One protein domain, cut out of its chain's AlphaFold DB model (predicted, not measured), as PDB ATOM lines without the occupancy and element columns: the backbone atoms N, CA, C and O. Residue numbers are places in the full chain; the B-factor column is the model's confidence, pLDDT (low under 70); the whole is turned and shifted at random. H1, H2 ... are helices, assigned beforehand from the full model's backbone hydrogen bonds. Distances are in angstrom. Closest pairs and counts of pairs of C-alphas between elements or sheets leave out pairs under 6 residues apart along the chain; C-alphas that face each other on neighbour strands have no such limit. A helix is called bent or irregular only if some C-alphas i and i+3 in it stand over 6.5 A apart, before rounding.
ATOM      1  N   SER A  25       7.009 -29.570  -3.243       66.75
ATOM      2  CA  SER A  25       5.761 -28.795  -3.181       66.75
ATOM      3  C   SER A  25       5.398 -28.124  -4.505       66.75
ATOM      4  O   SER A  25       4.232 -28.103  -4.883       66.75
ATOM      5  N   ASP A  26       6.393 -27.612  -5.222       84.69
ATOM      6  CA  ASP A  26       6.205 -26.803  -6.424       84.69
ATOM      7  C   ASP A  26       5.873 -27.705  -7.617       84.69
ATOM      8  O   ASP A  26       5.002 -27.376  -8.420       84.69
ATOM      9  N   ARG A  27       6.482 -28.898  -7.674       89.00
ATOM     10  CA  ARG A  27       6.147 -29.953  -8.649       89.00
ATOM     11  C   ARG A  27       4.733 -30.487  -8.451       89.00
ATOM     12  O   ARG A  27       3.970 -30.591  -9.410       89.00
ATOM     13  N   LYS A  28       4.364 -30.770  -7.197       91.94
ATOM     14  CA  LYS A  28       3.003 -31.181  -6.819       91.94
ATOM     15  C   LYS A  28       1.972 -30.147  -7.261       91.94
ATOM     16  O   LYS A  28       0.981 -30.490  -7.900       91.94
ATOM     17  N   GLU A  29       2.233 -28.880  -6.968       90.31
ATOM     18  CA  GLU A  29       1.332 -27.785  -7.312       90.31
ATOM     19  C   GLU A  29       1.289 -27.502  -8.823       90.31
ATOM     20  O   GLU A  29       0.233 -27.182  -9.369       90.31
ATOM     21  N   ARG A  30       2.409 -27.655  -9.537       91.88
ATOM     22  CA  ARG A  30       2.451 -27.604 -11.007       91.88
ATOM     23  C   ARG A  30       1.562 -28.686 -11.619       91.88
ATOM     24  O   ARG A  30       0.748 -28.373 -12.486       91.88
ATOM     25  N   LEU A  31       1.673 -29.933 -11.149       93.75
ATOM     26  CA  LEU A  31       0.826 -31.024 -11.630       93.75
ATOM     27  C   LEU A  31      -0.653 -30.765 -11.316       93.75
ATOM     28  O   LEU A  31      -1.494 -30.930 -12.196       93.75
ATOM     29  N   ARG A  32      -0.981 -30.296 -10.104       93.06
ATOM     30  CA  ARG A  32      -2.359 -29.936  -9.730       93.06
ATOM     31  C   ARG A  32      -2.958 -28.920 -10.708       93.06
ATOM     32  O   ARG A  32      -4.043 -29.147 -11.243       93.06
ATOM     33  N   ARG A  33      -2.238 -27.824 -10.979       91.12
ATOM     34  CA  ARG A  33      -2.669 -26.774 -11.918       91.12
ATOM     35  C   ARG A  33      -2.839 -27.311 -13.335       91.12
ATOM     36  O   ARG A  33      -3.836 -27.009 -13.982       91.12
ATOM     37  N   PHE A  34      -1.927 -28.166 -13.792       93.25
ATOM     38  CA  PHE A  34      -2.039 -28.831 -15.091       93.25
ATOM     39  C   PHE A  34      -3.283 -29.702 -15.217       93.25
ATOM     40  O   PHE A  34      -4.031 -29.561 -16.183       93.25
ATOM     41  N   LEU A  35      -3.539 -30.570 -14.242       93.50
ATOM     42  CA  LEU A  35      -4.703 -31.449 -14.274       93.50
ATOM     43  C   LEU A  35      -6.005 -30.639 -14.162       93.50
ATOM     44  O   LEU A  35      -6.959 -30.917 -14.884       93.50
ATOM     45  N   SER A  36      -6.027 -29.584 -13.338       92.81
ATOM     46  CA  SER A  36      -7.157 -28.646 -13.269       92.81
ATOM     47  C   SER A  36      -7.406 -27.958 -14.614       92.81
ATOM     48  O   SER A  36      -8.552 -27.809 -15.033       92.81
ATOM     49  N   PHE A  37      -6.342 -27.554 -15.310       92.06
ATOM     50  CA  PHE A  37      -6.440 -26.954 -16.636       92.06
ATOM     51  C   PHE A  37      -6.939 -27.954 -17.690       92.06
ATOM     52  O   PHE A  37      -7.738 -27.594 -18.548       92.06
ATOM     53  N   CYS A  38      -6.539 -29.225 -17.604       92.06
ATOM     54  CA  CYS A  38      -7.068 -30.280 -18.473       92.06
ATOM     55  C   CYS A  38      -8.579 -30.469 -18.287       92.06
ATOM     56  O   CYS A  38      -9.304 -30.526 -19.278       92.06
ATOM     57  N   LEU A  39      -9.075 -30.481 -17.043       91.88
ATOM     58  CA  LEU A  39     -10.523 -30.495 -16.793       91.88
ATOM     59  C   LEU A  39     -11.194 -29.264 -17.406       91.88
ATOM     60  O   LEU A  39     -12.211 -29.379 -18.084       91.88
ATOM     61  N   ALA A  40     -10.604 -28.082 -17.239       91.62
ATOM     62  CA  ALA A  40     -11.148 -26.874 -17.839       91.62
ATOM     63  C   ALA A  40     -11.247 -26.955 -19.369       91.62
ATOM     64  O   ALA A  40     -12.237 -26.502 -19.935       91.62
ATOM     65  N   ILE A  41     -10.271 -27.560 -20.047       90.44
ATOM     66  CA  ILE A  41     -10.343 -27.819 -21.492       90.44
ATOM     67  C   ILE A  41     -11.558 -28.685 -21.829       90.44
ATOM     68  O   ILE A  41     -12.355 -28.329 -22.695       90.44
ATOM     69  N   ASP A  42     -11.707 -29.810 -21.139       89.94
ATOM     70  CA  ASP A  42     -12.752 -30.788 -21.427       89.94
ATOM     71  C   ASP A  42     -14.165 -30.258 -21.162       89.94
ATOM     72  O   ASP A  42     -15.098 -30.569 -21.904       89.94
ATOM     73  N   TYR A  43     -14.302 -29.365 -20.186       91.12
ATOM     74  CA  TYR A  43     -15.568 -28.722 -19.851       91.12
ATOM     75  C   TYR A  43     -15.770 -27.350 -20.519       91.12
ATOM     76  O   TYR A  43     -16.821 -26.731 -20.341       91.12
ATOM     77  N   ASN A  44     -14.842 -26.920 -21.386       89.62
ATOM     78  CA  ASN A  44     -14.851 -25.628 -22.087       89.62
ATOM     79  C   ASN A  44     -14.881 -24.410 -21.138       89.62
ATOM     80  O   ASN A  44     -15.647 -23.476 -21.346       89.62
ATOM     81  N   LEU A  45     -14.045 -24.442 -20.099       90.69
ATOM     82  CA  LEU A  45     -13.892 -23.424 -19.050       90.69
ATOM     83  C   LEU A  45     -12.452 -22.870 -18.968       90.69
ATOM     84  O   LEU A  45     -11.959 -22.483 -17.903       90.69
ATOM     85  N   THR A  46     -11.712 -22.905 -20.081       88.12
ATOM     86  CA  THR A  46     -10.286 -22.529 -20.112       88.12
ATOM     87  C   THR A  46     -10.037 -21.055 -19.808       88.12
ATOM     88  O   THR A  46      -8.943 -20.700 -19.373       88.12
ATOM     89  N   GLU A  47     -11.018 -20.179 -20.046       85.94
ATOM     90  CA  GLU A  47     -10.883 -18.745 -19.765       85.94
ATOM     91  C   GLU A  47     -11.190 -18.407 -18.303       85.94
ATOM     92  O   GLU A  47     -10.631 -17.456 -17.758       85.94
ATOM     93  N   GLU A  48     -12.015 -19.230 -17.663       87.12
ATOM     94  CA  GLU A  48     -12.478 -19.135 -16.283       87.12
ATOM     95  C   GLU A  48     -11.530 -19.833 -15.298       87.12
ATOM     96  O   GLU A  48     -11.692 -19.706 -14.084       87.12
ATOM     97  N   THR A  49     -10.540 -20.576 -15.804       85.06
ATOM     98  CA  THR A  49      -9.565 -21.276 -14.966       85.06
ATOM     99  C   THR A  49      -8.703 -20.258 -14.208       85.06
ATOM    100  O   THR A  49      -8.031 -19.442 -14.847       85.06
ATOM    101  N   PRO A  50      -8.655 -20.320 -12.864       77.25
ATOM    102  CA  PRO A  50      -7.874 -19.387 -12.051       77.25
ATOM    103  C   PRO A  50      -6.365 -19.573 -12.256       77.25
ATOM    104  O   PRO A  50      -5.603 -18.611 -12.205       77.25
ATOM    105  N   ASP A  51      -5.951 -20.802 -12.562       70.38
ATOM    106  CA  ASP A  51      -4.561 -21.204 -12.728       70.38
ATOM    107  C   ASP A  51      -4.254 -21.499 -14.202       70.38
ATOM    108  O   ASP A  51      -4.267 -22.649 -14.648       70.38
ATOM    109  N   LYS A  52      -3.973 -20.454 -14.988       73.94
ATOM    110  CA  LYS A  52      -3.477 -20.643 -16.359       73.94
ATOM    111  C   LYS A  52      -2.061 -21.222 -16.317       73.94
ATOM    112  O   LYS A  52      -1.214 -20.763 -15.551       73.94
ATOM    113  N   LEU A  53      -1.794 -22.212 -17.166       79.25
ATOM    114  CA  LEU A  53      -0.448 -22.757 -17.321       79.25
ATOM    115  C   LEU A  53       0.486 -21.707 -17.923       79.25
ATOM    116  O   LEU A  53       0.149 -21.055 -18.916       79.25
ATOM    117  N   SER A  54       1.674 -21.567 -17.334       80.88
ATOM    118  CA  SER A  54       2.752 -20.783 -17.934       80.88
ATOM    119  C   SER A  54       3.243 -21.448 -19.230       80.88
ATOM    120  O   SER A  54       2.993 -22.632 -19.476       80.88
ATOM    121  N   LYS A  55       3.967 -20.699 -20.074       73.69
ATOM    122  CA  LYS A  55       4.618 -21.268 -21.273       73.69
ATOM    123  C   LYS A  55       5.580 -22.388 -20.883       73.69
ATOM    124  O   LYS A  55       5.685 -23.395 -21.575       73.69
ATOM    125  N   GLU A  56       6.281 -22.183 -19.776       77.19
ATOM    126  CA  GLU A  56       7.276 -23.080 -19.216       77.19
ATOM    127  C   GLU A  56       6.631 -24.384 -18.744       77.19
ATOM    128  O   GLU A  56       7.094 -25.459 -19.118       77.19
ATOM    129  N   ASP A  57       5.524 -24.305 -18.000       83.25
ATOM    130  CA  ASP A  57       4.787 -25.494 -17.564       83.25
ATOM    131  C   ASP A  57       4.220 -26.250 -18.772       83.25
ATOM    132  O   ASP A  57       4.335 -27.471 -18.857       83.25
ATOM    133  N   LEU A  58       3.676 -25.529 -19.758       80.25
ATOM    134  CA  LEU A  58       3.169 -26.136 -20.987       80.25
ATOM    135  C   LEU A  58       4.276 -26.895 -21.736       80.25
ATOM    136  O   LEU A  58       4.045 -28.020 -22.178       80.25
ATOM    137  N   PHE A  59       5.490 -26.337 -21.825       78.50
ATOM    138  CA  PHE A  59       6.643 -27.042 -22.393       78.50
ATOM    139  C   PHE A  59       6.964 -28.333 -21.640       78.50
ATOM    140  O   PHE A  59       7.174 -29.367 -22.275       78.50
ATOM    141  N   ILE A  60       6.981 -28.275 -20.306       83.88
ATOM    142  CA  ILE A  60       7.276 -29.427 -19.449       83.88
ATOM    143  C   ILE A  60       6.294 -30.561 -19.745       83.88
ATOM    144  O   ILE A  60       6.723 -31.671 -20.052       83.88
ATOM    145  N   PHE A  61       4.986 -30.291 -19.738       87.62
ATOM    146  CA  PHE A  61       3.989 -31.337 -19.980       87.62
ATOM    147  C   PHE A  61       4.036 -31.882 -21.407       87.62
ATOM    148  O   PHE A  61       3.871 -33.081 -21.618       87.62
ATOM    149  N   VAL A  62       4.346 -31.051 -22.400       81.69
ATOM    150  CA  VAL A  62       4.542 -31.531 -23.774       81.69
ATOM    151  C   VAL A  62       5.784 -32.428 -23.893       81.69
ATOM    152  O   VAL A  62       5.714 -33.472 -24.549       81.69
ATOM    153  N   ASP A  63       6.907 -32.083 -23.252       78.12
ATOM    154  CA  ASP A  63       8.100 -32.946 -23.232       78.12
ATOM    155  C   ASP A  63       7.845 -34.246 -22.458       78.12
ATOM    156  O   ASP A  63       8.247 -35.318 -22.913       78.12
ATOM    157  N   LEU A  64       7.112 -34.185 -21.342       81.56
ATOM    158  CA  LEU A  64       6.685 -35.366 -20.589       81.56
ATOM    159  C   LEU A  64       5.800 -36.278 -21.437       81.56
ATOM    160  O   LEU A  64       6.035 -37.483 -21.466       81.56
ATOM    161  N   ALA A  65       4.840 -35.726 -22.184       79.62
ATOM    162  CA  ALA A  65       4.002 -36.506 -23.091       79.62
ATOM    163  C   ALA A  65       4.854 -37.189 -24.163       79.62
ATOM    164  O   ALA A  65       4.697 -38.379 -24.433       79.62
ATOM    165  N   ARG A  66       5.828 -36.469 -24.727       75.25
ATOM    166  CA  ARG A  66       6.796 -37.066 -25.646       75.25
ATOM    167  C   ARG A  66       7.548 -38.225 -24.991       75.25
ATOM    168  O   ARG A  66       7.607 -39.295 -25.582       75.25
ATOM    169  N   ARG A  67       8.112 -38.049 -23.798       74.31
ATOM    170  CA  ARG A  67       8.852 -39.115 -23.096       74.31
ATOM    171  C   ARG A  67       7.974 -40.321 -22.767       74.31
ATOM    172  O   ARG A  67       8.447 -41.448 -22.863       74.31
ATOM    173  N   CYS A  68       6.706 -40.087 -22.430       72.62
ATOM    174  CA  CYS A  68       5.739 -41.141 -22.129       72.62
ATOM    175  C   CYS A  68       5.310 -41.930 -23.373       72.62
ATOM    176  O   CYS A  68       5.057 -43.126 -23.262       72.62
ATOM    177  N   PHE A  69       5.194 -41.279 -24.538       66.88
ATOM    178  CA  PHE A  69       4.517 -41.870 -25.700       66.88
ATOM    179  C   PHE A  69       5.444 -42.190 -26.889       66.88
ATOM    180  O   PHE A  69       5.177 -43.145 -27.610       66.88
ATOM    181  N   LEU A  70       6.550 -41.464 -27.105       55.56
ATOM    182  CA  LEU A  70       7.404 -41.602 -28.306       55.56
ATOM    183  C   LEU A  70       8.456 -42.731 -28.249       55.56
ATOM    184  O   LEU A  70       9.268 -42.848 -29.169       55.56
ATOM    185  N   PHE A  71       8.472 -43.575 -27.214       49.72
ATOM    186  CA  PHE A  71       9.467 -44.646 -27.099       49.72
ATOM    187  C   PHE A  71       9.092 -45.851 -27.986       49.72
ATOM    188  O   PHE A  71       8.021 -46.428 -27.829       49.72
ATOM    189  N   GLY A  72       9.974 -46.230 -28.922       41.72
ATOM    190  CA  GLY A  72       9.784 -47.373 -29.837       41.72
ATOM    191  C   GLY A  72       9.670 -47.034 -31.331       41.72
ATOM    192  O   GLY A  72       9.656 -47.946 -32.150       41.72
ATOM    193  N   LEU A  73       9.635 -45.748 -31.707       39.31
ATOM    194  CA  LEU A  73       9.629 -45.309 -33.116       39.31
ATOM    195  C   LEU A  73      11.008 -44.870 -33.638       39.31
ATOM    196  O   LEU A  73      11.140 -44.557 -34.820       39.31
ATOM    197  N   THR A  74      12.035 -44.849 -32.785       37.31
ATOM    198  CA  THR A  74      13.419 -44.555 -33.177       37.31
ATOM    199  C   THR A  74      14.160 -45.872 -33.444       37.31
ATOM    200  O   THR A  74      14.334 -46.665 -32.513       37.31
ATOM    201  N   PRO A  75      14.600 -46.146 -34.684       36.94
ATOM    202  CA  PRO A  75      15.421 -47.318 -34.972       36.94
ATOM    203  C   PRO A  75      16.722 -47.270 -34.154       36.94
ATOM    204  O   PRO A  75      17.403 -46.249 -34.144       36.94
ATOM    205  N   GLY A  76      17.071 -48.363 -33.470       43.41
ATOM    206  CA  GLY A  76      18.378 -48.527 -32.816       43.41
ATOM    207  C   GLY A  76      18.467 -48.164 -31.328       43.41
ATOM    208  O   GLY A  76      19.517 -48.387 -30.729       43.41
ATOM    209  N   GLY A  86       1.726 -51.722 -25.358       36.12
ATOM    210  CA  GLY A  86       0.621 -51.482 -26.307       36.12
ATOM    211  C   GLY A  86      -0.780 -51.777 -25.741       36.12
ATOM    212  O   GLY A  86      -1.733 -51.054 -26.009       36.12
ATOM    213  N   ASN A  87      -0.886 -52.775 -24.855       34.91
ATOM    214  CA  ASN A  87      -2.137 -53.134 -24.184       34.91
ATOM    215  C   ASN A  87      -2.510 -52.220 -23.005       34.91
ATOM    216  O   ASN A  87      -3.650 -52.286 -22.553       34.91
ATOM    217  N   ALA A  88      -1.587 -51.422 -22.457       39.41
ATOM    218  CA  ALA A  88      -1.836 -50.439 -21.390       39.41
ATOM    219  C   ALA A  88      -2.484 -49.145 -21.911       39.41
ATOM    220  O   ALA A  88      -2.850 -48.282 -21.117       39.41
ATOM    221  N   PHE A  89      -2.654 -49.038 -23.234       44.75
ATOM    222  CA  PHE A  89      -3.319 -47.930 -23.915       44.75
ATOM    223  C   PHE A  89      -4.802 -48.176 -24.225       44.75
ATOM    224  O   PHE A  89      -5.467 -47.255 -24.693       44.75
ATOM    225  N   ALA A  90      -5.341 -49.369 -23.942       45.09
ATOM    226  CA  ALA A  90      -6.790 -49.543 -23.847       45.09
ATOM    227  C   ALA A  90      -7.260 -48.747 -22.618       45.09
ATOM    228  O   ALA A  90      -6.776 -49.002 -21.515       45.09
ATOM    229  N   TYR A  91      -8.098 -47.731 -22.838       58.31
ATOM    230  CA  TYR A  91      -8.394 -46.646 -21.896       58.31
ATOM    231  C   TYR A  91      -8.507 -47.116 -20.423       58.31
ATOM    232  O   TYR A  91      -9.434 -47.835 -20.062       58.31
ATOM    233  N   PRO A  92      -7.541 -46.753 -19.557       52.84
ATOM    234  CA  PRO A  92      -7.230 -47.476 -18.321       52.84
ATOM    235  C   PRO A  92      -8.062 -47.052 -17.106       52.84
ATOM    236  O   PRO A  92      -7.682 -47.371 -15.980       52.84
ATOM    237  N   TYR A  93      -9.185 -46.349 -17.291       55.62
ATOM    238  CA  TYR A  93     -10.024 -45.933 -16.158       55.62
ATOM    239  C   TYR A  93     -10.580 -47.129 -15.361       55.62
ATOM    240  O   TYR A  93     -11.006 -46.953 -14.225       55.62
ATOM    241  N   LEU A  94     -10.522 -48.336 -15.936       43.78
ATOM    242  CA  LEU A  94     -11.052 -49.568 -15.358       43.78
ATOM    243  C   LEU A  94     -10.007 -50.467 -14.685       43.78
ATOM    244  O   LEU A  94     -10.384 -51.332 -13.908       43.78
ATOM    245  N   LYS A  95      -8.700 -50.303 -14.946       47.34
ATOM    246  CA  LYS A  95      -7.677 -51.177 -14.339       47.34
ATOM    247  C   LYS A  95      -6.482 -50.365 -13.858       47.34
ATOM    248  O   LYS A  95      -5.759 -49.820 -14.697       47.34
ATOM    249  N   PRO A  96      -6.223 -50.314 -12.536       42.84
ATOM    250  CA  PRO A  96      -4.936 -49.877 -12.023       42.84
ATOM    251  C   PRO A  96      -3.885 -50.807 -12.622       42.84
ATOM    252  O   PRO A  96      -3.788 -51.978 -12.262       42.84
ATOM    253  N   ARG A  97      -3.148 -50.325 -13.618       49.97
ATOM    254  CA  ARG A  97      -1.919 -50.985 -14.038       49.97
ATOM    255  C   ARG A  97      -0.788 -50.339 -13.277       49.97
ATOM    256  O   ARG A  97      -0.780 -49.119 -13.116       49.97
ATOM    257  N   ASP A  98       0.167 -51.149 -12.854       45.75
ATOM    258  CA  ASP A  98       1.434 -50.650 -12.353       45.75
ATOM    259  C   ASP A  98       2.128 -49.905 -13.500       45.75
ATOM    260  O   ASP A  98       2.729 -50.501 -14.397       45.75
ATOM    261  N   PHE A  99       1.981 -48.579 -13.520       53.78
ATOM    262  CA  PHE A  99       2.706 -47.709 -14.435       53.78
ATOM    263  C   PHE A  99       4.156 -47.647 -13.962       53.78
ATOM    264  O   PHE A  99       4.551 -46.741 -13.234       53.78
ATOM    265  N   ASN A 100       4.956 -48.638 -14.357       52.66
ATOM    266  CA  ASN A 100       6.387 -48.597 -14.113       52.66
ATOM    267  C   ASN A 100       7.076 -47.854 -15.257       52.66
ATOM    268  O   ASN A 100       7.228 -48.374 -16.367       52.66
ATOM    269  N   VAL A 101       7.479 -46.614 -14.978       63.03
ATOM    270  CA  VAL A 101       8.194 -45.781 -15.933       63.03
ATOM    271  C   VAL A 101       9.672 -45.684 -15.554       63.03
ATOM    272  O   VAL A 101      10.011 -45.121 -14.523       63.03
ATOM    273  N   ALA A 102      10.574 -46.194 -16.397       64.75
ATOM    274  CA  ALA A 102      12.017 -46.136 -16.126       64.75
ATOM    275  C   ALA A 102      12.630 -44.727 -16.291       64.75
ATOM    276  O   ALA A 102      13.726 -44.470 -15.798       64.75
ATOM    277  N   ASP A 103      11.945 -43.815 -16.992       70.81
ATOM    278  CA  ASP A 103      12.401 -42.435 -17.190       70.81
ATOM    279  C   ASP A 103      12.294 -41.651 -15.872       70.81
ATOM    280  O   ASP A 103      11.202 -41.405 -15.356       70.81
ATOM    281  N   THR A 104      13.446 -41.248 -15.336       77.25
ATOM    282  CA  THR A 104      13.555 -40.544 -14.054       77.25
ATOM    283  C   THR A 104      12.903 -39.166 -14.066       77.25
ATOM    284  O   THR A 104      12.422 -38.722 -13.027       77.25
ATOM    285  N   VAL A 105      12.846 -38.493 -15.217       82.00
ATOM    286  CA  VAL A 105      12.178 -37.192 -15.348       82.00
ATOM    287  C   VAL A 105      10.669 -37.386 -15.288       82.00
ATOM    288  O   VAL A 105       9.989 -36.643 -14.589       82.00
ATOM    289  N   VAL A 106      10.141 -38.415 -15.954       82.12
ATOM    290  CA  VAL A 106       8.712 -38.747 -15.863       82.12
ATOM    291  C   VAL A 106       8.335 -39.176 -14.442       82.12
ATOM    292  O   VAL A 106       7.298 -38.750 -13.941       82.12
ATOM    293  N   GLN A 107       9.182 -39.945 -13.755       82.44
ATOM    294  CA  GLN A 107       8.960 -40.272 -12.344       82.44
ATOM    295  C   GLN A 107       8.868 -39.004 -11.482       82.44
ATOM    296  O   GLN A 107       7.845 -38.764 -10.848       82.44
ATOM    297  N   GLN A 108       9.877 -38.134 -11.543       86.06
ATOM    298  CA  GLN A 108       9.980 -36.976 -10.649       86.06
ATOM    299  C   GLN A 108       8.987 -35.846 -10.948       86.06
ATOM    300  O   GLN A 108       8.558 -35.153 -10.025       86.06
ATOM    301  N   GLU A 109       8.655 -35.617 -12.220       86.62
ATOM    302  CA  GLU A 109       7.816 -34.486 -12.644       86.62
ATOM    303  C   GLU A 109       6.349 -34.882 -12.885       86.62
ATOM    304  O   GLU A 109       5.491 -34.001 -12.933       86.62
ATOM    305  N   LEU A 110       6.032 -36.180 -13.012       88.19
ATOM    306  CA  LEU A 110       4.670 -36.655 -13.292       88.19
ATOM    307  C   LEU A 110       4.153 -37.659 -12.258       88.19
ATOM    308  O   LEU A 110       3.073 -37.449 -11.709       88.19
ATOM    309  N   LEU A 111       4.891 -38.739 -11.981       86.56
ATOM    310  CA  LEU A 111       4.367 -39.855 -11.183       86.56
ATOM    311  C   LEU A 111       4.478 -39.621  -9.671       86.56
ATOM    312  O   LEU A 111       3.473 -39.737  -8.972       86.56
ATOM    313  N   ASP A 112       5.641 -39.209  -9.160       88.31
ATOM    314  CA  ASP A 112       5.815 -38.870  -7.740       88.31
ATOM    315  C   ASP A 112       4.848 -37.753  -7.299       88.31
ATOM    316  O   ASP A 112       4.193 -37.894  -6.258       88.31
ATOM    317  N   PRO A 113       4.662 -36.663  -8.078       91.94
ATOM    318  CA  PRO A 113       3.680 -35.639  -7.743       91.94
ATOM    319  C   PRO A 113       2.232 -36.153  -7.791       91.94
ATOM    320  O   PRO A 113       1.413 -35.705  -6.988       91.94
ATOM    321  N   ALA A 114       1.908 -37.102  -8.681       90.19
ATOM    322  CA  ALA A 114       0.581 -37.722  -8.752       90.19
ATOM    323  C   ALA A 114       0.280 -38.539  -7.491       90.19
ATOM    324  O   ALA A 114      -0.767 -38.351  -6.866       90.19
ATOM    325  N   VAL A 115       1.239 -39.365  -7.061       88.38
ATOM    326  CA  VAL A 115       1.159 -40.124  -5.805       88.38
ATOM    327  C   VAL A 115       0.997 -39.173  -4.619       88.38
ATOM    328  O   VAL A 115       0.128 -39.381  -3.774       88.38
ATOM    329  N   ALA A 116       1.757 -38.074  -4.582       90.06
ATOM    330  CA  ALA A 116       1.647 -37.065  -3.530       90.06
ATOM    331  C   ALA A 116       0.299 -36.310  -3.523       90.06
ATOM    332  O   ALA A 116      -0.070 -35.735  -2.493       90.06
ATOM    333  N   LEU A 117      -0.423 -36.269  -4.650       89.56
ATOM    334  CA  LEU A 117      -1.798 -35.758  -4.762       89.56
ATOM    335  C   LEU A 117      -2.862 -36.820  -4.444       89.56
ATOM    336  O   LEU A 117      -4.034 -36.469  -4.347       89.56
ATOM    337  N   GLY A 118      -2.481 -38.089  -4.278       86.25
ATOM    338  CA  GLY A 118      -3.426 -39.199  -4.131       86.25
ATOM    339  C   GLY A 118      -4.163 -39.545  -5.429       86.25
ATOM    340  O   GLY A 118      -5.234 -40.145  -5.382       86.25
ATOM    341  N   ILE A 119      -3.616 -39.160  -6.585       86.75
ATOM    342  CA  ILE A 119      -4.221 -39.401  -7.898       86.75
ATOM    343  C   ILE A 119      -3.541 -40.612  -8.545       86.75
ATOM    344  O   ILE A 119      -2.309 -40.648  -8.615       86.75
ATOM    345  N   PRO A 120      -4.294 -41.594  -9.077       82.00
ATOM    346  CA  PRO A 120      -3.699 -42.716  -9.790       82.00
ATOM    347  C   PRO A 120      -2.867 -42.260 -10.993       82.00
ATOM    348  O   PRO A 120      -3.341 -41.506 -11.846       82.00
ATOM    349  N   CYS A 121      -1.644 -42.781 -11.108       80.44
ATOM    350  CA  CYS A 121      -0.728 -42.480 -12.211       80.44
ATOM    351  C   CYS A 121      -1.356 -42.720 -13.594       80.44
ATOM    352  O   CYS A 121      -1.111 -41.961 -14.530       80.44
ATOM    353  N   SER A 122      -2.213 -43.740 -13.708       74.75
ATOM    354  CA  SER A 122      -2.960 -44.054 -14.929       74.75
ATOM    355  C   SER A 122      -3.806 -42.881 -15.418       74.75
ATOM    356  O   SER A 122      -3.785 -42.552 -16.602       74.75
ATOM    357  N   VAL A 123      -4.502 -42.208 -14.501       79.44
ATOM    358  CA  VAL A 123      -5.357 -41.056 -14.799       79.44
ATOM    359  C   VAL A 123      -4.515 -39.885 -15.283       79.44
ATOM    360  O   VAL A 123      -4.847 -39.269 -16.291       79.44
ATOM    361  N   VAL A 124      -3.388 -39.622 -14.622       85.38
ATOM    362  CA  VAL A 124      -2.480 -38.532 -15.004       85.38
ATOM    363  C   VAL A 124      -1.923 -38.734 -16.412       85.38
ATOM    364  O   VAL A 124      -1.912 -37.797 -17.208       85.38
ATOM    365  N   VAL A 125      -1.525 -39.959 -16.761       80.31
ATOM    366  CA  VAL A 125      -1.048 -40.292 -18.113       80.31
ATOM    367  C   VAL A 125      -2.160 -40.135 -19.156       80.31
ATOM    368  O   VAL A 125      -1.907 -39.617 -20.245       80.31
ATOM    369  N   VAL A 126      -3.399 -40.527 -18.842       78.56
ATOM    370  CA  VAL A 126      -4.538 -40.328 -19.756       78.56
ATOM    371  C   VAL A 126      -4.841 -38.847 -19.945       78.56
ATOM    372  O   VAL A 126      -4.988 -38.406 -21.081       78.56
ATOM    373  N   MET A 127      -4.864 -38.057 -18.872       86.50
ATOM    374  CA  MET A 127      -5.070 -36.611 -18.964       86.50
ATOM    375  C   MET A 127      -3.952 -35.936 -19.763       86.50
ATOM    376  O   MET A 127      -4.227 -35.058 -20.577       86.50
ATOM    377  N   LEU A 128      -2.706 -36.401 -19.626       86.69
ATOM    378  CA  LEU A 128      -1.581 -35.947 -20.443       86.69
ATOM    379  C   LEU A 128      -1.770 -36.265 -21.938       86.69
ATOM    380  O   LEU A 128      -1.478 -35.428 -22.793       86.69
ATOM    381  N   ARG A 129      -2.302 -37.449 -22.267       79.56
ATOM    382  CA  ARG A 129      -2.670 -37.822 -23.645       79.56
ATOM    383  C   ARG A 129      -3.790 -36.929 -24.178       79.56
ATOM    384  O   ARG A 129      -3.649 -36.364 -25.264       79.56
ATOM    385  N   SER A 130      -4.874 -36.772 -23.419       81.31
ATOM    386  CA  SER A 130      -6.012 -35.922 -23.787       81.31
ATOM    387  C   SER A 130      -5.584 -34.471 -23.981       81.31
ATOM    388  O   SER A 130      -5.996 -33.839 -24.950       81.31
ATOM    389  N   PHE A 131      -4.679 -33.968 -23.142       86.62
ATOM    390  CA  PHE A 131      -4.097 -32.643 -23.295       86.62
ATOM    391  C   PHE A 131      -3.408 -32.474 -24.653       86.62
ATOM    392  O   PHE A 131      -3.745 -31.550 -25.388       86.62
ATOM    393  N   VAL A 132      -2.518 -33.386 -25.052       81.12
ATOM    394  CA  VAL A 132      -1.877 -33.329 -26.382       81.12
ATOM    395  C   VAL A 132      -2.911 -33.427 -27.510       81.12
ATOM    396  O   VAL A 132      -2.812 -32.708 -28.507       81.12
ATOM    397  N   GLY A 133      -3.929 -34.278 -27.350       76.38
ATOM    398  CA  GLY A 133      -5.043 -34.413 -28.296       76.38
ATOM    399  C   GLY A 133      -5.902 -33.151 -28.429       76.38
ATOM    400  O   GLY A 133      -6.412 -32.874 -29.517       76.38
ATOM    401  N   SER A 134      -6.001 -32.362 -27.358       80.56
ATOM    402  CA  SER A 134      -6.863 -31.181 -27.265       80.56
ATOM    403  C   SER A 134      -6.394 -29.984 -28.071       80.56
ATOM    404  O   SER A 134      -7.203 -29.123 -28.415       80.56
ATOM    405  N   PHE A 135      -5.116 -29.916 -28.434       74.88
ATOM    406  CA  PHE A 135      -4.674 -28.883 -29.358       74.88
ATOM    407  C   PHE A 135      -5.444 -29.043 -30.675       74.88
ATOM    408  O   PHE A 135      -5.831 -30.146 -31.063       74.88
ATOM    409  N   SER A 136      -5.672 -27.968 -31.415       62.81
ATOM    410  CA  SER A 136      -6.095 -28.043 -32.815       62.81
ATOM    411  C   SER A 136      -4.991 -27.444 -33.674       62.81
ATOM    412  O   SER A 136      -4.473 -26.380 -33.361       62.81
ATOM    413  N   LEU A 137      -4.583 -28.139 -34.741       55.19
ATOM    414  CA  LEU A 137      -3.617 -27.576 -35.697       55.19
ATOM    415  C   LEU A 137      -4.278 -26.546 -36.630       55.19
ATOM    416  O   LEU A 137      -3.584 -25.788 -37.298       55.19
ATOM    417  N   LEU A 138      -5.614 -26.554 -36.696       52.00
ATOM    418  CA  LEU A 138      -6.403 -25.824 -37.689       52.00
ATOM    419  C   LEU A 138      -7.255 -24.705 -37.081       52.00
ATOM    420  O   LEU A 138      -7.765 -23.873 -37.824       52.00
ATOM    421  N   GLN A 139      -7.443 -24.682 -35.759       54.38
ATOM    422  CA  GLN A 139      -8.308 -23.714 -35.085       54.38
ATOM    423  C   GLN A 139      -7.679 -23.194 -33.786       54.38
ATOM    424  O   GLN A 139      -6.988 -23.956 -33.109       54.38
ATOM    425  N   PRO A 140      -7.946 -21.925 -33.418       59.59
ATOM    426  CA  PRO A 140      -7.608 -21.395 -32.106       59.59
ATOM    427  C   PRO A 140      -8.147 -22.222 -30.952       59.59
ATOM    428  O   PRO A 140      -9.308 -22.619 -30.966       59.59
ATOM    429  N   GLY A 141      -7.338 -22.321 -29.899       70.94
ATOM    430  CA  GLY A 141      -7.776 -22.807 -28.599       70.94
ATOM    431  C   GLY A 141      -7.696 -24.320 -28.444       70.94
ATOM    432  O   GLY A 141      -7.058 -25.031 -29.225       70.94
ATOM    433  N   TYR A 142      -8.327 -24.785 -27.374       81.75
ATOM    434  CA  TYR A 142      -8.370 -26.188 -27.003       81.75
ATOM    435  C   TYR A 142      -9.714 -26.788 -27.390       81.75
ATOM    436  O   TYR A 142     -10.757 -26.144 -27.289       81.75
ATOM    437  N   ARG A 143      -9.684 -28.043 -27.822       82.31
ATOM    438  CA  ARG A 143     -10.863 -28.842 -28.113       82.31
ATOM    439  C   ARG A 143     -11.058 -29.865 -27.008       82.31
ATOM    440  O   ARG A 143     -10.195 -30.723 -26.810       82.31
ATOM    441  N   ALA A 144     -12.224 -29.822 -26.371       84.31
ATOM    442  CA  ALA A 144     -12.661 -30.856 -25.445       84.31
ATOM    443  C   ALA A 144     -12.551 -32.252 -26.080       84.31
ATOM    444  O   ALA A 144     -12.943 -32.462 -27.232       84.31
ATOM    445  N   GLN A 145     -12.010 -33.205 -25.326       81.31
ATOM    446  CA  GLN A 145     -11.801 -34.582 -25.763       81.31
ATOM    447  C   GLN A 145     -12.935 -35.515 -25.329       81.31
ATOM    448  O   GLN A 145     -12.988 -36.635 -25.821       81.31
ATOM    449  N   ILE A 146     -13.857 -35.073 -24.464       79.75
ATOM    450  CA  ILE A 146     -14.996 -35.868 -23.954       79.75
ATOM    451  C   ILE A 146     -15.781 -36.553 -25.085       79.75
ATOM    452  O   ILE A 146     -15.931 -37.773 -25.084       79.75
ATOM    453  N   SER A 147     -16.234 -35.785 -26.079       69.50
ATOM    454  CA  SER A 147     -17.039 -36.306 -27.197       69.50
ATOM    455  C   SER A 147     -16.247 -37.189 -28.157       69.50
ATOM    456  O   SER A 147     -16.807 -38.049 -28.828       69.50
ATOM    457  N   TRP A 148     -14.934 -36.986 -28.243       70.81
ATOM    458  CA  TRP A 148     -14.070 -37.871 -29.009       70.81
ATOM    459  C   TRP A 148     -13.896 -39.207 -28.269       70.81
ATOM    460  O   TRP A 148     -14.049 -40.259 -28.880       70.81
ATOM    461  N   LEU A 149     -13.699 -39.166 -26.946       68.06
ATOM    462  CA  LEU A 149     -13.522 -40.338 -26.082       68.06
ATOM    463  C   LEU A 149     -14.741 -41.265 -26.114       68.06
ATOM    464  O   LEU A 149     -14.589 -42.483 -26.177       68.06
ATOM    465  N   SER A 150     -15.949 -40.695 -26.110       67.56
ATOM    466  CA  SER A 150     -17.194 -41.465 -26.186       67.56
ATOM    467  C   SER A 150     -17.297 -42.270 -27.485       67.56
ATOM    468  O   SER A 150     -17.764 -43.405 -27.474       67.56
ATOM    469  N   VAL A 151     -16.843 -41.692 -28.601       65.00
ATOM    470  CA  VAL A 151     -16.890 -42.320 -29.929       65.00
ATOM    471  C   VAL A 151     -15.820 -43.399 -30.072       65.00
ATOM    472  O   VAL A 151     -16.093 -44.444 -30.656       65.00
ATOM    473  N   THR A 152     -14.615 -43.169 -29.551       61.59
ATOM    474  CA  THR A 152     -13.465 -44.055 -29.789       61.59
ATOM    475  C   THR A 152     -13.303 -45.162 -28.755       61.59
ATOM    476  O   THR A 152     -12.759 -46.216 -29.071       61.59
ATOM    477  N   THR A 153     -13.773 -44.958 -27.524       62.34
ATOM    478  CA  THR A 153     -13.482 -45.864 -26.395       62.34
ATOM    479  C   THR A 153     -14.719 -46.553 -25.832       62.34
ATOM    480  O   THR A 153     -14.591 -47.467 -25.016       62.34
ATOM    481  N   GLY A 154     -15.906 -46.147 -26.285       66.12
ATOM    482  CA  GLY A 154     -17.183 -46.629 -25.775       66.12
ATOM    483  C   GLY A 154     -17.640 -45.912 -24.504       66.12
ATOM    484  O   GLY A 154     -16.903 -45.162 -23.859       66.12
ATOM    485  N   THR A 155     -18.899 -46.147 -24.144       72.00
ATOM    486  CA  THR A 155     -19.577 -45.487 -23.022       72.00
ATOM    487  C   THR A 155     -19.010 -45.886 -21.664       72.00
ATOM    488  O   THR A 155     -18.957 -45.046 -20.773       72.00
ATOM    489  N   ASP A 156     -18.516 -47.112 -21.500       70.75
ATOM    490  CA  ASP A 156     -18.014 -47.593 -20.203       70.75
ATOM    491  C   ASP A 156     -16.748 -46.844 -19.770       70.75
ATOM    492  O   ASP A 156     -16.606 -46.434 -18.619       70.75
ATOM    493  N   ASN A 157     -15.851 -46.566 -20.719       72.19
ATOM    494  CA  ASN A 157     -14.650 -45.769 -20.474       72.19
ATOM    495  C   ASN A 157     -14.974 -44.301 -20.192       72.19
ATOM    496  O   ASN A 157     -14.307 -43.672 -19.369       72.19
ATOM    497  N   LEU A 158     -16.007 -43.761 -20.841       77.19
ATOM    498  CA  LEU A 158     -16.503 -42.419 -20.551       77.19
ATOM    499  C   LEU A 158     -17.110 -42.340 -19.143       77.19
ATOM    500  O   LEU A 158     -16.838 -41.395 -18.406       77.19
ATOM    501  N   ALA A 159     -17.883 -43.345 -18.744       78.38
ATOM    502  CA  ALA A 159     -18.492 -43.412 -17.423       78.38
ATOM    503  C   ALA A 159     -17.427 -43.556 -16.322       78.38
ATOM    504  O   ALA A 159     -17.455 -42.834 -15.323       78.38
ATOM    505  N   ALA A 160     -16.422 -44.410 -16.540       77.44
ATOM    506  CA  ALA A 160     -15.284 -44.556 -15.639       77.44
ATOM    507  C   ALA A 160     -14.445 -43.268 -15.553       77.44
ATOM    508  O   ALA A 160     -14.030 -42.866 -14.465       77.44
ATOM    509  N   ARG A 161     -14.257 -42.560 -16.675       82.12
ATOM    510  CA  ARG A 161     -13.640 -41.229 -16.695       82.12
ATOM    511  C   ARG A 161     -14.406 -40.245 -15.816       82.12
ATOM    512  O   ARG A 161     -13.810 -39.646 -14.927       82.12
ATOM    513  N   PHE A 162     -15.712 -40.106 -16.029       86.12
ATOM    514  CA  PHE A 162     -16.554 -39.202 -15.245       86.12
ATOM    515  C   PHE A 162     -16.567 -39.565 -13.760       86.12
ATOM    516  O   PHE A 162     -16.538 -38.678 -12.903       86.12
ATOM    517  N   PHE A 163     -16.541 -40.862 -13.434       84.44
ATOM    518  CA  PHE A 163     -16.397 -41.318 -12.057       84.44
ATOM    519  C   PHE A 163     -15.084 -40.827 -11.447       84.44
ATOM    520  O   PHE A 163     -15.094 -40.269 -10.349       84.44
ATOM    521  N   MET A 164     -13.962 -41.017 -12.147       83.94
ATOM    522  CA  MET A 164     -12.644 -40.594 -11.670       83.94
ATOM    523  C   MET A 164     -12.550 -39.075 -11.544       83.94
ATOM    524  O   MET A 164     -12.029 -38.568 -10.553       83.94
ATOM    525  N   GLU A 165     -13.097 -38.334 -12.505       88.56
ATOM    526  CA  GLU A 165     -13.128 -36.877 -12.458       88.56
ATOM    527  C   GLU A 165     -13.916 -36.372 -11.252       88.56
ATOM    528  O   GLU A 165     -13.412 -35.541 -10.500       88.56
ATOM    529  N   ARG A 166     -15.109 -36.924 -11.018       87.00
ATOM    530  CA  ARG A 166     -15.991 -36.500  -9.928       87.00
ATOM    531  C   ARG A 166     -15.489 -36.914  -8.548       87.00
ATOM    532  O   ARG A 166     -15.528 -36.108  -7.629       87.00
ATOM    533  N   ASN A 167     -15.058 -38.164  -8.392       83.12
ATOM    534  CA  ASN A 167     -14.818 -38.758  -7.073       83.12
ATOM    535  C   ASN A 167     -13.345 -38.761  -6.657       83.12
ATOM    536  O   ASN A 167     -13.055 -38.964  -5.482       83.12
ATOM    537  N   VAL A 168     -12.415 -38.571  -7.597       82.50
ATOM    538  CA  VAL A 168     -10.972 -38.614  -7.312       82.50
ATOM    539  C   VAL A 168     -10.311 -37.282  -7.634       82.50
ATOM    540  O   VAL A 168      -9.610 -36.724  -6.795       82.50
ATOM    541  N   LEU A 169     -10.533 -36.744  -8.834       88.38
ATOM    542  CA  LEU A 169      -9.829 -35.541  -9.274       88.38
ATOM    543  C   LEU A 169     -10.419 -34.261  -8.689       88.38
ATOM    544  O   LEU A 169      -9.658 -33.385  -8.297       88.38
ATOM    545  N   PHE A 170     -11.744 -34.133  -8.622       89.88
ATOM    546  CA  PHE A 170     -12.389 -32.859  -8.307       89.88
ATOM    547  C   PHE A 170     -11.896 -32.247  -6.985       89.88
ATOM    548  O   PHE A 170     -11.396 -31.122  -6.973       89.88
ATOM    549  N   ASP A 171     -11.940 -33.007  -5.889       88.06
ATOM    550  CA  ASP A 171     -11.478 -32.525  -4.582       88.06
ATOM    551  C   ASP A 171      -9.953 -32.450  -4.461       88.06
ATOM    552  O   ASP A 171      -9.436 -31.540  -3.810       88.06
ATOM    553  N   ALA A 172      -9.221 -33.362  -5.112       87.88
ATOM    554  CA  ALA A 172      -7.758 -33.357  -5.104       87.88
ATOM    555  C   ALA A 172      -7.181 -32.134  -5.839       87.88
ATOM    556  O   ALA A 172      -6.153 -31.583  -5.439       87.88
ATOM    557  N   LEU A 173      -7.839 -31.708  -6.918       90.00
ATOM    558  CA  LEU A 173      -7.390 -30.611  -7.766       90.00
ATOM    559  C   LEU A 173      -7.932 -29.260  -7.325       90.00
ATOM    560  O   LEU A 173      -7.231 -28.259  -7.477       90.00
ATOM    561  N   LEU A 174      -9.143 -29.214  -6.775       88.31
ATOM    562  CA  LEU A 174      -9.803 -27.981  -6.360       88.31
ATOM    563  C   LEU A 174     -10.133 -28.019  -4.870       88.31
ATOM    564  O   LEU A 174     -11.313 -27.975  -4.520       88.31
ATOM    565  N   PRO A 175      -9.133 -28.079  -3.972       84.94
ATOM    566  CA  PRO A 175      -9.396 -28.105  -2.540       84.94
ATOM    567  C   PRO A 175     -10.211 -26.870  -2.122       84.94
ATOM    568  O   PRO A 175     -10.100 -25.816  -2.760       84.94
ATOM    569  N   PRO A 176     -11.027 -26.970  -1.057       81.88
ATOM    570  CA  PRO A 176     -11.842 -25.860  -0.579       81.88
ATOM    571  C   PRO A 176     -10.948 -24.664  -0.229       81.88
ATOM    572  O   PRO A 176     -10.276 -24.629   0.797       81.88
ATOM    573  N   SER A 177     -10.927 -23.688  -1.135       83.19
ATOM    574  CA  SER A 177     -10.104 -22.485  -1.072       83.19
ATOM    575  C   SER A 177     -10.930 -21.305  -1.580       83.19
ATOM    576  O   SER A 177     -11.569 -21.429  -2.632       83.19
ATOM    577  N   PRO A 178     -10.909 -20.144  -0.896       82.50
ATOM    578  CA  PRO A 178     -11.632 -18.954  -1.342       82.50
ATOM    579  C   PRO A 178     -11.305 -18.572  -2.792       82.50
ATOM    580  O   PRO A 178     -12.208 -18.230  -3.551       82.50
ATOM    581  N   HIS A 179     -10.040 -18.722  -3.199       81.31
ATOM    582  CA  HIS A 179      -9.558 -18.392  -4.543       81.31
ATOM    583  C   HIS A 179     -10.082 -19.327  -5.642       81.31
ATOM    584  O   HIS A 179     -10.187 -18.912  -6.792       81.31
ATOM    585  N   LEU A 180     -10.424 -20.571  -5.297       83.69
ATOM    586  CA  LEU A 180     -10.913 -21.573  -6.249       83.69
ATOM    587  C   LEU A 180     -12.437 -21.721  -6.214       83.69
ATOM    588  O   LEU A 180     -12.998 -22.336  -7.112       83.69
ATOM    589  N   SER A 181     -13.113 -21.156  -5.209       84.12
ATOM    590  CA  SER A 181     -14.547 -21.354  -4.951       84.12
ATOM    591  C   SER A 181     -15.449 -21.058  -6.159       84.12
ATOM    592  O   SER A 181     -16.305 -21.876  -6.495       84.12
ATOM    593  N   GLY A 182     -15.219 -19.939  -6.853       87.06
ATOM    594  CA  GLY A 182     -15.992 -19.562  -8.040       87.06
ATOM    595  C   GLY A 182     -15.795 -20.533  -9.206       87.06
ATOM    596  O   GLY A 182     -16.767 -21.009  -9.788       87.06
ATOM    597  N   PHE A 183     -14.544 -20.888  -9.507       89.88
ATOM    598  CA  PHE A 183     -14.234 -21.858 -10.559       89.88
ATOM    599  C   PHE A 183     -14.731 -23.264 -10.210       89.88
ATOM    600  O   PHE A 183     -15.279 -23.947 -11.068       89.88
ATOM    601  N   ARG A 184     -14.609 -23.676  -8.944       91.62
ATOM    602  CA  ARG A 184     -15.094 -24.964  -8.439       91.62
ATOM    603  C   ARG A 184     -16.594 -25.120  -8.683       91.62
ATOM    604  O   ARG A 184     -16.996 -26.129  -9.251       91.62
ATOM    605  N   GLY A 185     -17.400 -24.113  -8.340       90.31
ATOM    606  CA  GLY A 185     -18.846 -24.144  -8.592       90.31
ATOM    607  C   GLY A 185     -19.207 -24.172 -10.083       90.31
ATOM    608  O   GLY A 185     -20.103 -24.912 -10.489       90.31
ATOM    609  N   LEU A 186     -18.489 -23.410 -10.917       92.44
ATOM    610  CA  LEU A 186     -18.683 -23.429 -12.373       92.44
ATOM    611  C   LEU A 186     -18.344 -24.795 -12.977       92.44
ATOM    612  O   LEU A 186     -19.127 -25.329 -13.765       92.44
ATOM    613  N   LEU A 187     -17.200 -25.363 -12.591       91.81
ATOM    614  CA  LEU A 187     -16.760 -26.668 -13.063       91.81
ATOM    615  C   LEU A 187     -17.736 -27.759 -12.620       91.81
ATOM    616  O   LEU A 187     -18.156 -28.544 -13.456       91.81
ATOM    617  N   GLU A 188     -18.169 -27.764 -11.358       92.62
ATOM    618  CA  GLU A 188     -19.156 -28.728 -10.854       92.62
ATOM    619  C   GLU A 188     -20.473 -28.669 -11.635       92.62
ATOM    620  O   GLU A 188     -21.002 -29.698 -12.060       92.62
ATOM    621  N   CYS A 189     -20.988 -27.462 -11.881       91.94
ATOM    622  CA  CYS A 189     -22.200 -27.257 -12.670       91.94
ATOM    623  C   CYS A 189     -22.035 -27.802 -14.097       91.94
ATOM    624  O   CYS A 189     -22.890 -28.536 -14.599       91.94
ATOM    625  N   ARG A 190     -20.901 -27.496 -14.740       92.00
ATOM    626  CA  ARG A 190     -20.618 -27.928 -16.111       92.00
ATOM    627  C   ARG A 190     -20.400 -29.435 -16.212       92.00
ATOM    628  O   ARG A 190     -20.921 -30.040 -17.145       92.00
ATOM    629  N   MET A 191     -19.698 -30.023 -15.245       91.25
ATOM    630  CA  MET A 191     -19.524 -31.467 -15.108       91.25
ATOM    631  C   MET A 191     -20.876 -32.158 -14.978       91.25
ATOM    632  O   MET A 191     -21.159 -33.067 -15.744       91.25
ATOM    633  N   ASN A 192     -21.754 -31.690 -14.085       88.56
ATOM    634  CA  ASN A 192     -23.085 -32.278 -13.914       88.56
ATOM    635  C   ASN A 192     -23.937 -32.197 -15.189       88.56
ATOM    636  O   ASN A 192     -24.595 -33.177 -15.528       88.56
ATOM    637  N   GLY A 193     -23.897 -31.070 -15.906       87.81
ATOM    638  CA  GLY A 193     -24.600 -30.924 -17.182       87.81
ATOM    639  C   GLY A 193     -24.089 -31.904 -18.239       87.81
ATOM    640  O   GLY A 193     -24.864 -32.688 -18.771       87.81
ATOM    641  N   VAL A 194     -22.774 -31.918 -18.478       85.94
ATOM    642  CA  VAL A 194     -22.161 -32.818 -19.468       85.94
ATOM    643  C   VAL A 194     -22.358 -34.282 -19.082       85.94
ATOM    644  O   VAL A 194     -22.660 -35.090 -19.944       85.94
ATOM    645  N   HIS A 195     -22.234 -34.647 -17.806       86.06
ATOM    646  CA  HIS A 195     -22.520 -36.009 -17.354       86.06
ATOM    647  C   HIS A 195     -23.967 -36.411 -17.655       86.06
ATOM    648  O   HIS A 195     -24.188 -37.508 -18.163       86.06
ATOM    649  N   GLY A 196     -24.926 -35.518 -17.384       80.81
ATOM    650  CA  GLY A 196     -26.348 -35.736 -17.651       80.81
ATOM    651  C   GLY A 196     -26.682 -35.900 -19.136       80.81
ATOM    652  O   GLY A 196     -27.649 -36.584 -19.454       80.81
ATOM    653  N   ASP A 197     -25.861 -35.355 -20.040       82.25
ATOM    654  CA  ASP A 197     -26.011 -35.569 -21.487       82.25
ATOM    655  C   ASP A 197     -25.720 -37.027 -21.905       82.25
ATOM    656  O   ASP A 197     -26.153 -37.455 -22.976       82.25
ATOM    657  N   PHE A 198     -24.987 -37.797 -21.085       79.06
ATOM    658  CA  PHE A 198     -24.587 -39.178 -21.394       79.06
ATOM    659  C   PHE A 198     -25.169 -40.232 -20.444       79.06
ATOM    660  O   PHE A 198     -25.403 -41.360 -20.876       79.06
ATOM    661  N   PHE A 199     -25.364 -39.910 -19.160       81.19
ATOM    662  CA  PHE A 199     -25.740 -40.880 -18.131       81.19
ATOM    663  C   PHE A 199     -26.715 -40.292 -17.108       81.19
ATOM    664  O   PHE A 199     -26.481 -39.219 -16.556       81.19
ATOM    665  N   GLU A 200     -27.745 -41.064 -16.751       75.00
ATOM    666  CA  GLU A 200     -28.628 -40.748 -15.617       75.00
ATOM    667  C   GLU A 200     -27.892 -40.850 -14.269       75.00
ATOM    668  O   GLU A 200     -28.149 -40.080 -13.344       75.00
ATOM    669  N   ALA A 201     -26.958 -41.801 -14.159       73.81
ATOM    670  CA  ALA A 201     -26.114 -41.994 -12.987       73.81
ATOM    671  C   ALA A 201     -24.756 -42.594 -13.375       73.81
ATOM    672  O   ALA A 201     -24.681 -43.546 -14.153       73.81
ATOM    673  N   ILE A 202     -23.682 -42.066 -12.783       69.19
ATOM    674  CA  ILE A 202     -22.322 -42.597 -12.931       69.19
ATOM    675  C   ILE A 202     -22.087 -43.650 -11.846       69.19
ATOM    676  O   ILE A 202     -22.271 -43.369 -10.661       69.19
ATOM    677  N   ARG A 203     -21.664 -44.848 -12.249       69.06
ATOM    678  CA  ARG A 203     -21.374 -45.977 -11.351       69.06
ATOM    679  C   ARG A 203     -19.887 -46.073 -11.014       69.06
ATOM    680  O   ARG A 203     -19.069 -45.409 -11.656       69.06
ATOM    681  N   GLY A 204     -19.550 -46.861  -9.995       62.34
ATOM    682  CA  GLY A 204     -18.174 -47.064  -9.553       62.34
ATOM    683  C   GLY A 204     -17.350 -47.912 -10.531       62.34
ATOM    684  O   GLY A 204     -17.924 -48.707 -11.265       62.34
ATOM    685  N   ARG A 235      -9.055 -52.741 -33.733       33.88
ATOM    686  CA  ARG A 235      -9.018 -51.877 -32.534       33.88
ATOM    687  C   ARG A 235      -7.611 -51.751 -31.951       33.88
ATOM    688  O   ARG A 235      -7.247 -50.702 -31.416       33.88
ATOM    689  N   GLN A 236      -6.813 -52.814 -32.040       33.66
ATOM    690  CA  GLN A 236      -5.418 -52.791 -31.603       33.66
ATOM    691  C   GLN A 236      -4.543 -51.990 -32.584       33.66
ATOM    692  O   GLN A 236      -3.657 -51.249 -32.152       33.66
ATOM    693  N   GLU A 237      -4.839 -52.058 -33.888       29.91
ATOM    694  CA  GLU A 237      -4.226 -51.196 -34.904       29.91
ATOM    695  C   GLU A 237      -4.640 -49.721 -34.763       29.91
ATOM    696  O   GLU A 237      -3.775 -48.847 -34.846       29.91
ATOM    697  N   GLU A 238      -5.908 -49.417 -34.457       33.41
ATOM    698  CA  GLU A 238      -6.374 -48.051 -34.162       33.41
ATOM    699  C   GLU A 238      -5.666 -47.460 -32.939       33.41
ATOM    700  O   GLU A 238      -5.204 -46.319 -32.993       33.41
ATOM    701  N   GLY A 239      -5.487 -48.244 -31.869       38.72
ATOM    702  CA  GLY A 239      -4.712 -47.827 -30.698       38.72
ATOM    703  C   GLY A 239      -3.253 -47.493 -31.041       38.72
ATOM    704  O   GLY A 239      -2.730 -46.472 -30.592       38.72
ATOM    705  N   CYS A 240      -2.605 -48.303 -31.885       41.75
ATOM    706  CA  CYS A 240      -1.244 -48.059 -32.379       41.75
ATOM    707  C   CYS A 240      -1.149 -46.830 -33.303       41.75
ATOM    708  O   CYS A 240      -0.197 -46.049 -33.202       41.75
ATOM    709  N   LEU A 241      -2.132 -46.628 -34.185       43.97
ATOM    710  CA  LEU A 241      -2.216 -45.464 -35.070       43.97
ATOM    711  C   LEU A 241      -2.469 -44.175 -34.282       43.97
ATOM    712  O   LEU A 241      -1.832 -43.156 -34.557       43.97
ATOM    713  N   GLU A 242      -3.341 -44.213 -33.277       51.81
ATOM    714  CA  GLU A 242      -3.626 -43.079 -32.401       51.81
ATOM    715  C   GLU A 242      -2.402 -42.718 -31.551       51.81
ATOM    716  O   GLU A 242      -2.038 -41.544 -31.470       51.81
ATOM    717  N   VAL A 243      -1.700 -43.714 -30.998       51.97
ATOM    718  CA  VAL A 243      -0.415 -43.500 -30.316       51.97
ATOM    719  C   VAL A 243       0.577 -42.843 -31.272       51.97
ATOM    720  O   VAL A 243       1.148 -41.812 -30.929       51.97
ATOM    721  N   CYS A 244       0.720 -43.334 -32.506       54.72
ATOM    722  CA  CYS A 244       1.587 -42.701 -33.503       54.72
ATOM    723  C   CYS A 244       1.185 -41.246 -33.809       54.72
ATOM    724  O   CYS A 244       2.060 -40.401 -34.019       54.72
ATOM    725  N   TRP A 245      -0.110 -40.926 -33.820       61.25
ATOM    726  CA  TRP A 245      -0.613 -39.562 -34.002       61.25
ATOM    727  C   TRP A 245      -0.319 -38.655 -32.806       61.25
ATOM    728  O   TRP A 245       0.216 -37.562 -33.003       61.25
ATOM    729  N   VAL A 246      -0.593 -39.104 -31.579       60.72
ATOM    730  CA  VAL A 246      -0.261 -38.384 -30.336       60.72
ATOM    731  C   VAL A 246       1.244 -38.144 -30.249       60.72
ATOM    732  O   VAL A 246       1.679 -37.038 -29.940       60.72
ATOM    733  N   CYS A 247       2.047 -39.138 -30.620       61.22
ATOM    734  CA  CYS A 247       3.499 -39.060 -30.706       61.22
ATOM    735  C   CYS A 247       3.970 -38.008 -31.708       61.22
ATOM    736  O   CYS A 247       4.708 -37.091 -31.350       61.22
ATOM    737  N   LYS A 248       3.510 -38.082 -32.963       62.06
ATOM    738  CA  LYS A 248       3.829 -37.074 -33.988       62.06
ATOM    739  C   LYS A 248       3.423 -35.674 -33.536       62.06
ATOM    740  O   LYS A 248       4.149 -34.711 -33.771       62.06
ATOM    741  N   ARG A 249       2.289 -35.564 -32.847       67.31
ATOM    742  CA  ARG A 249       1.759 -34.306 -32.332       67.31
ATOM    743  C   ARG A 249       2.590 -33.738 -31.186       67.31
ATOM    744  O   ARG A 249       2.963 -32.572 -31.254       67.31
ATOM    745  N   ALA A 250       2.940 -34.551 -30.194       63.59
ATOM    746  CA  ALA A 250       3.840 -34.160 -29.114       63.59
ATOM    747  C   ALA A 250       5.204 -33.725 -29.670       63.59
ATOM    748  O   ALA A 250       5.727 -32.688 -29.271       63.59
ATOM    749  N   LEU A 251       5.746 -34.447 -30.658       63.84
ATOM    750  CA  LEU A 251       6.999 -34.085 -31.326       63.84
ATOM    751  C   LEU A 251       6.911 -32.721 -32.025       63.84
ATOM    752  O   LEU A 251       7.807 -31.890 -31.877       63.84
ATOM    753  N   LEU A 252       5.825 -32.479 -32.765       65.38
ATOM    754  CA  LEU A 252       5.565 -31.184 -33.390       65.38
ATOM    755  C   LEU A 252       5.473 -30.081 -32.335       65.38
ATOM    756  O   LEU A 252       6.137 -29.061 -32.470       65.38
ATOM    757  N   MET A 253       4.730 -30.297 -31.251       66.88
ATOM    758  CA  MET A 253       4.596 -29.314 -30.179       66.88
ATOM    759  C   MET A 253       5.932 -29.001 -29.491       66.88
ATOM    760  O   MET A 253       6.234 -27.829 -29.288       66.88
ATOM    761  N   VAL A 254       6.781 -30.003 -29.217       63.16
ATOM    762  CA  VAL A 254       8.135 -29.769 -28.680       63.16
ATOM    763  C   VAL A 254       8.943 -28.865 -29.611       63.16
ATOM    764  O   VAL A 254       9.564 -27.918 -29.137       63.16
ATOM    765  N   LYS A 255       8.905 -29.090 -30.933       61.91
ATOM    766  CA  LYS A 255       9.595 -28.219 -31.905       61.91
ATOM    767  C   LYS A 255       9.075 -26.783 -31.890       61.91
ATOM    768  O   LYS A 255       9.837 -25.843 -32.083       61.91
ATOM    769  N   CYS A 256       7.784 -26.607 -31.636       59.25
ATOM    770  CA  CYS A 256       7.156 -25.290 -31.608       59.25
ATOM    771  C   CYS A 256       7.546 -24.490 -30.373       59.25
ATOM    772  O   CYS A 256       7.681 -23.273 -30.447       59.25
ATOM    773  N   ILE A 257       7.754 -25.169 -29.254       55.62
ATOM    774  CA  ILE A 257       8.022 -24.529 -27.969       55.62
ATOM    775  C   ILE A 257       9.531 -24.453 -27.687       55.62
ATOM    776  O   ILE A 257       9.980 -23.579 -26.948       55.62
ATOM    777  N   SER A 258      10.329 -25.315 -28.321       53.09
ATOM    778  CA  SER A 258      11.787 -25.229 -28.302       53.09
ATOM    779  C   SER A 258      12.262 -23.926 -28.969       53.09
ATOM    780  O   SER A 258      11.742 -23.559 -30.030       53.09
ATOM    781  N   PRO A 259      13.278 -23.239 -28.416       47.25
ATOM    782  CA  PRO A 259      13.868 -22.033 -28.997       47.25
ATOM    783  C   PRO A 259      14.754 -22.312 -30.223       47.25
ATOM    784  O   PRO A 259      15.591 -21.482 -30.561       47.25
ATOM    785  N   SER A 260      14.618 -23.463 -30.891       55.62
ATOM    786  CA  SER A 260      15.392 -23.752 -32.102       55.62
ATOM    787  C   SER A 260      15.048 -22.771 -33.229       55.62
ATOM    788  O   SER A 260      13.901 -22.341 -33.366       55.62
ATOM    789  N   GLU A 261      15.999 -22.470 -34.108       54.44
ATOM    790  CA  GLU A 261      15.777 -21.662 -35.319       54.44
ATOM    791  C   GLU A 261      15.017 -22.437 -36.421       54.44
ATOM    792  O   GLU A 261      15.245 -22.248 -37.610       54.44
ATOM    793  N   ASP A 262      14.118 -23.357 -36.044       55.53
ATOM    794  CA  ASP A 262      13.261 -24.044 -37.013       55.53
ATOM    795  C   ASP A 262      12.231 -23.043 -37.551       55.53
ATOM    796  O   ASP A 262      11.355 -22.553 -36.829       55.53
ATOM    797  N   ASP A 263      12.400 -22.717 -38.828       55.47
ATOM    798  CA  ASP A 263      11.653 -21.695 -39.550       55.47
ATOM    799  C   ASP A 263      10.555 -22.278 -40.448       55.47
ATOM    800  O   ASP A 263       9.952 -21.577 -41.271       55.47
ATOM    801  N   SER A 264      10.258 -23.570 -40.282       61.56
ATOM    802  CA  SER A 264       9.156 -24.198 -40.995       61.56
ATOM    803  C   SER A 264       7.832 -23.502 -40.666       61.56
ATOM    804  O   SER A 264       7.528 -23.141 -39.525       61.56
ATOM    805  N   TRP A 265       7.002 -23.305 -41.692       56.31
ATOM    806  CA  TRP A 265       5.720 -22.610 -41.554       56.31
ATOM    807  C   TRP A 265       4.799 -23.285 -40.525       56.31
ATOM    808  O   TRP A 265       4.081 -22.590 -39.814       56.31
ATOM    809  N   VAL A 266       4.875 -24.614 -40.387       53.31
ATOM    810  CA  VAL A 266       4.138 -25.403 -39.382       53.31
ATOM    811  C   VAL A 266       4.558 -25.014 -37.962       53.31
ATOM    812  O   VAL A 266       3.704 -24.785 -37.108       53.31
ATOM    813  N   VAL A 267       5.866 -24.878 -37.720       58.44
ATOM    814  CA  VAL A 267       6.431 -24.464 -36.427       58.44
ATOM    815  C   VAL A 267       6.103 -23.003 -36.122       58.44
ATOM    816  O   VAL A 267       5.699 -22.682 -35.004       58.44
ATOM    817  N   ARG A 268       6.184 -22.113 -37.120       58.06
ATOM    818  CA  ARG A 268       5.779 -20.701 -36.987       58.06
ATOM    819  C   ARG A 268       4.289 -20.549 -36.663       58.06
ATOM    820  O   ARG A 268       3.945 -19.756 -35.786       58.06
ATOM    821  N   LEU A 269       3.418 -21.324 -37.320       53.53
ATOM    822  CA  LEU A 269       1.977 -21.321 -37.054       53.53
ATOM    823  C   LEU A 269       1.715 -21.744 -35.605       53.53
ATOM    824  O   LEU A 269       1.070 -21.025 -34.858       53.53
ATOM    825  N   LEU A 270       2.292 -22.861 -35.168       53.59
ATOM    826  CA  LEU A 270       2.145 -23.393 -33.810       53.59
ATOM    827  C   LEU A 270       2.768 -22.510 -32.715       53.59
ATOM    828  O   LEU A 270       2.194 -22.400 -31.633       53.59
ATOM    829  N   ARG A 271       3.859 -21.789 -32.993       57.66
ATOM    830  CA  ARG A 271       4.421 -20.763 -32.090       57.66
ATOM    831  C   ARG A 271       3.474 -19.599 -31.830       57.66
ATOM    832  O   ARG A 271       3.432 -19.083 -30.715       57.66
ATOM    833  N   TYR A 272       2.715 -19.186 -32.843       51.69
ATOM    834  CA  TYR A 272       1.675 -18.169 -32.683       51.69
ATOM    835  C   TYR A 272       0.579 -18.632 -31.705       51.69
ATOM    836  O   TYR A 272       0.053 -17.818 -30.952       51.69
ATOM    837  N   TRP A 273       0.303 -19.941 -31.658       46.59
ATOM    838  CA  TRP A 273      -0.735 -20.552 -30.822       46.59
ATOM    839  C   TRP A 273      -0.311 -20.828 -29.371       46.59
ATOM    840  O   TRP A 273      -1.156 -20.774 -28.484       46.59
ATOM    841  N   VAL A 274       0.977 -21.093 -29.112       43.88
ATOM    842  CA  VAL A 274       1.506 -21.318 -27.746       43.88
ATOM    843  C   VAL A 274       1.887 -20.008 -27.032       43.88
ATOM    844  O   VAL A 274       2.210 -19.999 -25.844       43.88
ATOM    845  N   LYS A 275       1.820 -18.851 -27.707       41.38
ATOM    846  CA  LYS A 275       1.926 -17.567 -27.002       41.38
ATOM    847  C   LYS A 275       0.695 -17.394 -26.088       41.38
ATOM    848  O   LYS A 275      -0.420 -17.348 -26.603       41.38
TER     849      LYS A 275
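What this domain is: This is residues 25 to 76, 86 to 204 and 235 to 275 of the 286 residues of an uncharacterized protein of Zymoseptoria tritici ST99CH_1A5 (UniProt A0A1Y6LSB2). Crossed helices make a compact body with H5 in its middle, and H1, H2, H4 and H9 pack round H5. H7 and H8 run loosely side by side, opposite ways, on the side away from H2 and H9, while H10 makes a corner with the last part of H9. The printed part has 212 residues with ten named helices, H1 to H10 along the chain, and no named strand; the class is all helix. It is compact, with a radius of gyration of the C-alphas of 16.9 A, and spans 48 by 38 by 34 A.

How they stand to each other: Start at H1, residues 25 to 43: its residues 35 to 41 touch H5, residues 121 to 134, at a steep tilt of 53 degrees, the closest C-alphas being those of Cys 38 and Phe 131, 6.1 A. Its residues 27 to 32 touch H4, residues 104 to 117, about perpendicular at 78 degrees, closest at C-alphas 28 and 113, 4.6 A. Its residues 32 to 36 touch residues 172 to 173 of H7, residues 155 to 173, closest at C-alphas 32 and 173, 5.4 A. Its residues 40 to 43 touch residues 187 to 194 of H8, residues 181 to 198, closest at C-alphas 43 and 190, 6.3 A. H7 and H8 are close but not clearly touching, at a shallow tilt of 10 degrees. Next find H2, residues 55 to 69, which touches H5, closest at C-alphas 65 and 128, 6.2 A. H2 also touches H9, residues 235 to 257, closest at C-alphas 66 and 250, 5.4 A. H3, residues 86 to 89, only just touches H9, with 3 pairs of C-alphas within 8 A, closest at 89 and 239, 6.9 A. H6, residues 146 to 153, touches residues 157 to 158 of H7, closest at C-alphas 150 and 158, 5.8 A. H10, residues 265 to 274, touches residues 252 to 257 of H9, about perpendicular at 82 degrees, closest at C-alphas 256 and 267, 4.9 A. Each O i to N i+4 pair is within hydrogen-bond range in H1, H2, H5, H9 and H10, against 8 of 10 in H4, 3 of 4 in H6, 11 of 15 in H7 and 13 of 14 in H8; H3 is too short for such a pair.

Where its parts are: Find C-alpha 25 at (5.761, -28.795, -3.181); from there H1 runs 27.1 A to Tyr 43. H9, the longest at 32.5 A, begins at C-alpha 235, (-9.018, -51.877, -32.534). H7 has a kink of 34 degrees near residue 166. H4 and H7 are only just irregular: C-alphas 109 and 112 are 6.9 A apart, C-alphas 168 and 171 6.7 A.

The domain as a whole: Look for two cuts: residues 77 to 85, with 19.1 A between C-alphas 76 and 86, and residues 205 to 234, with 25.2 A between C-alphas 204 and 235. The links H1 to H2, H3 to H4 and H5 to H6 are long. Mean pLDDT of the printed part is 72.3, and 82 residues are under 70, among them 86 to 102 and 235 to 275.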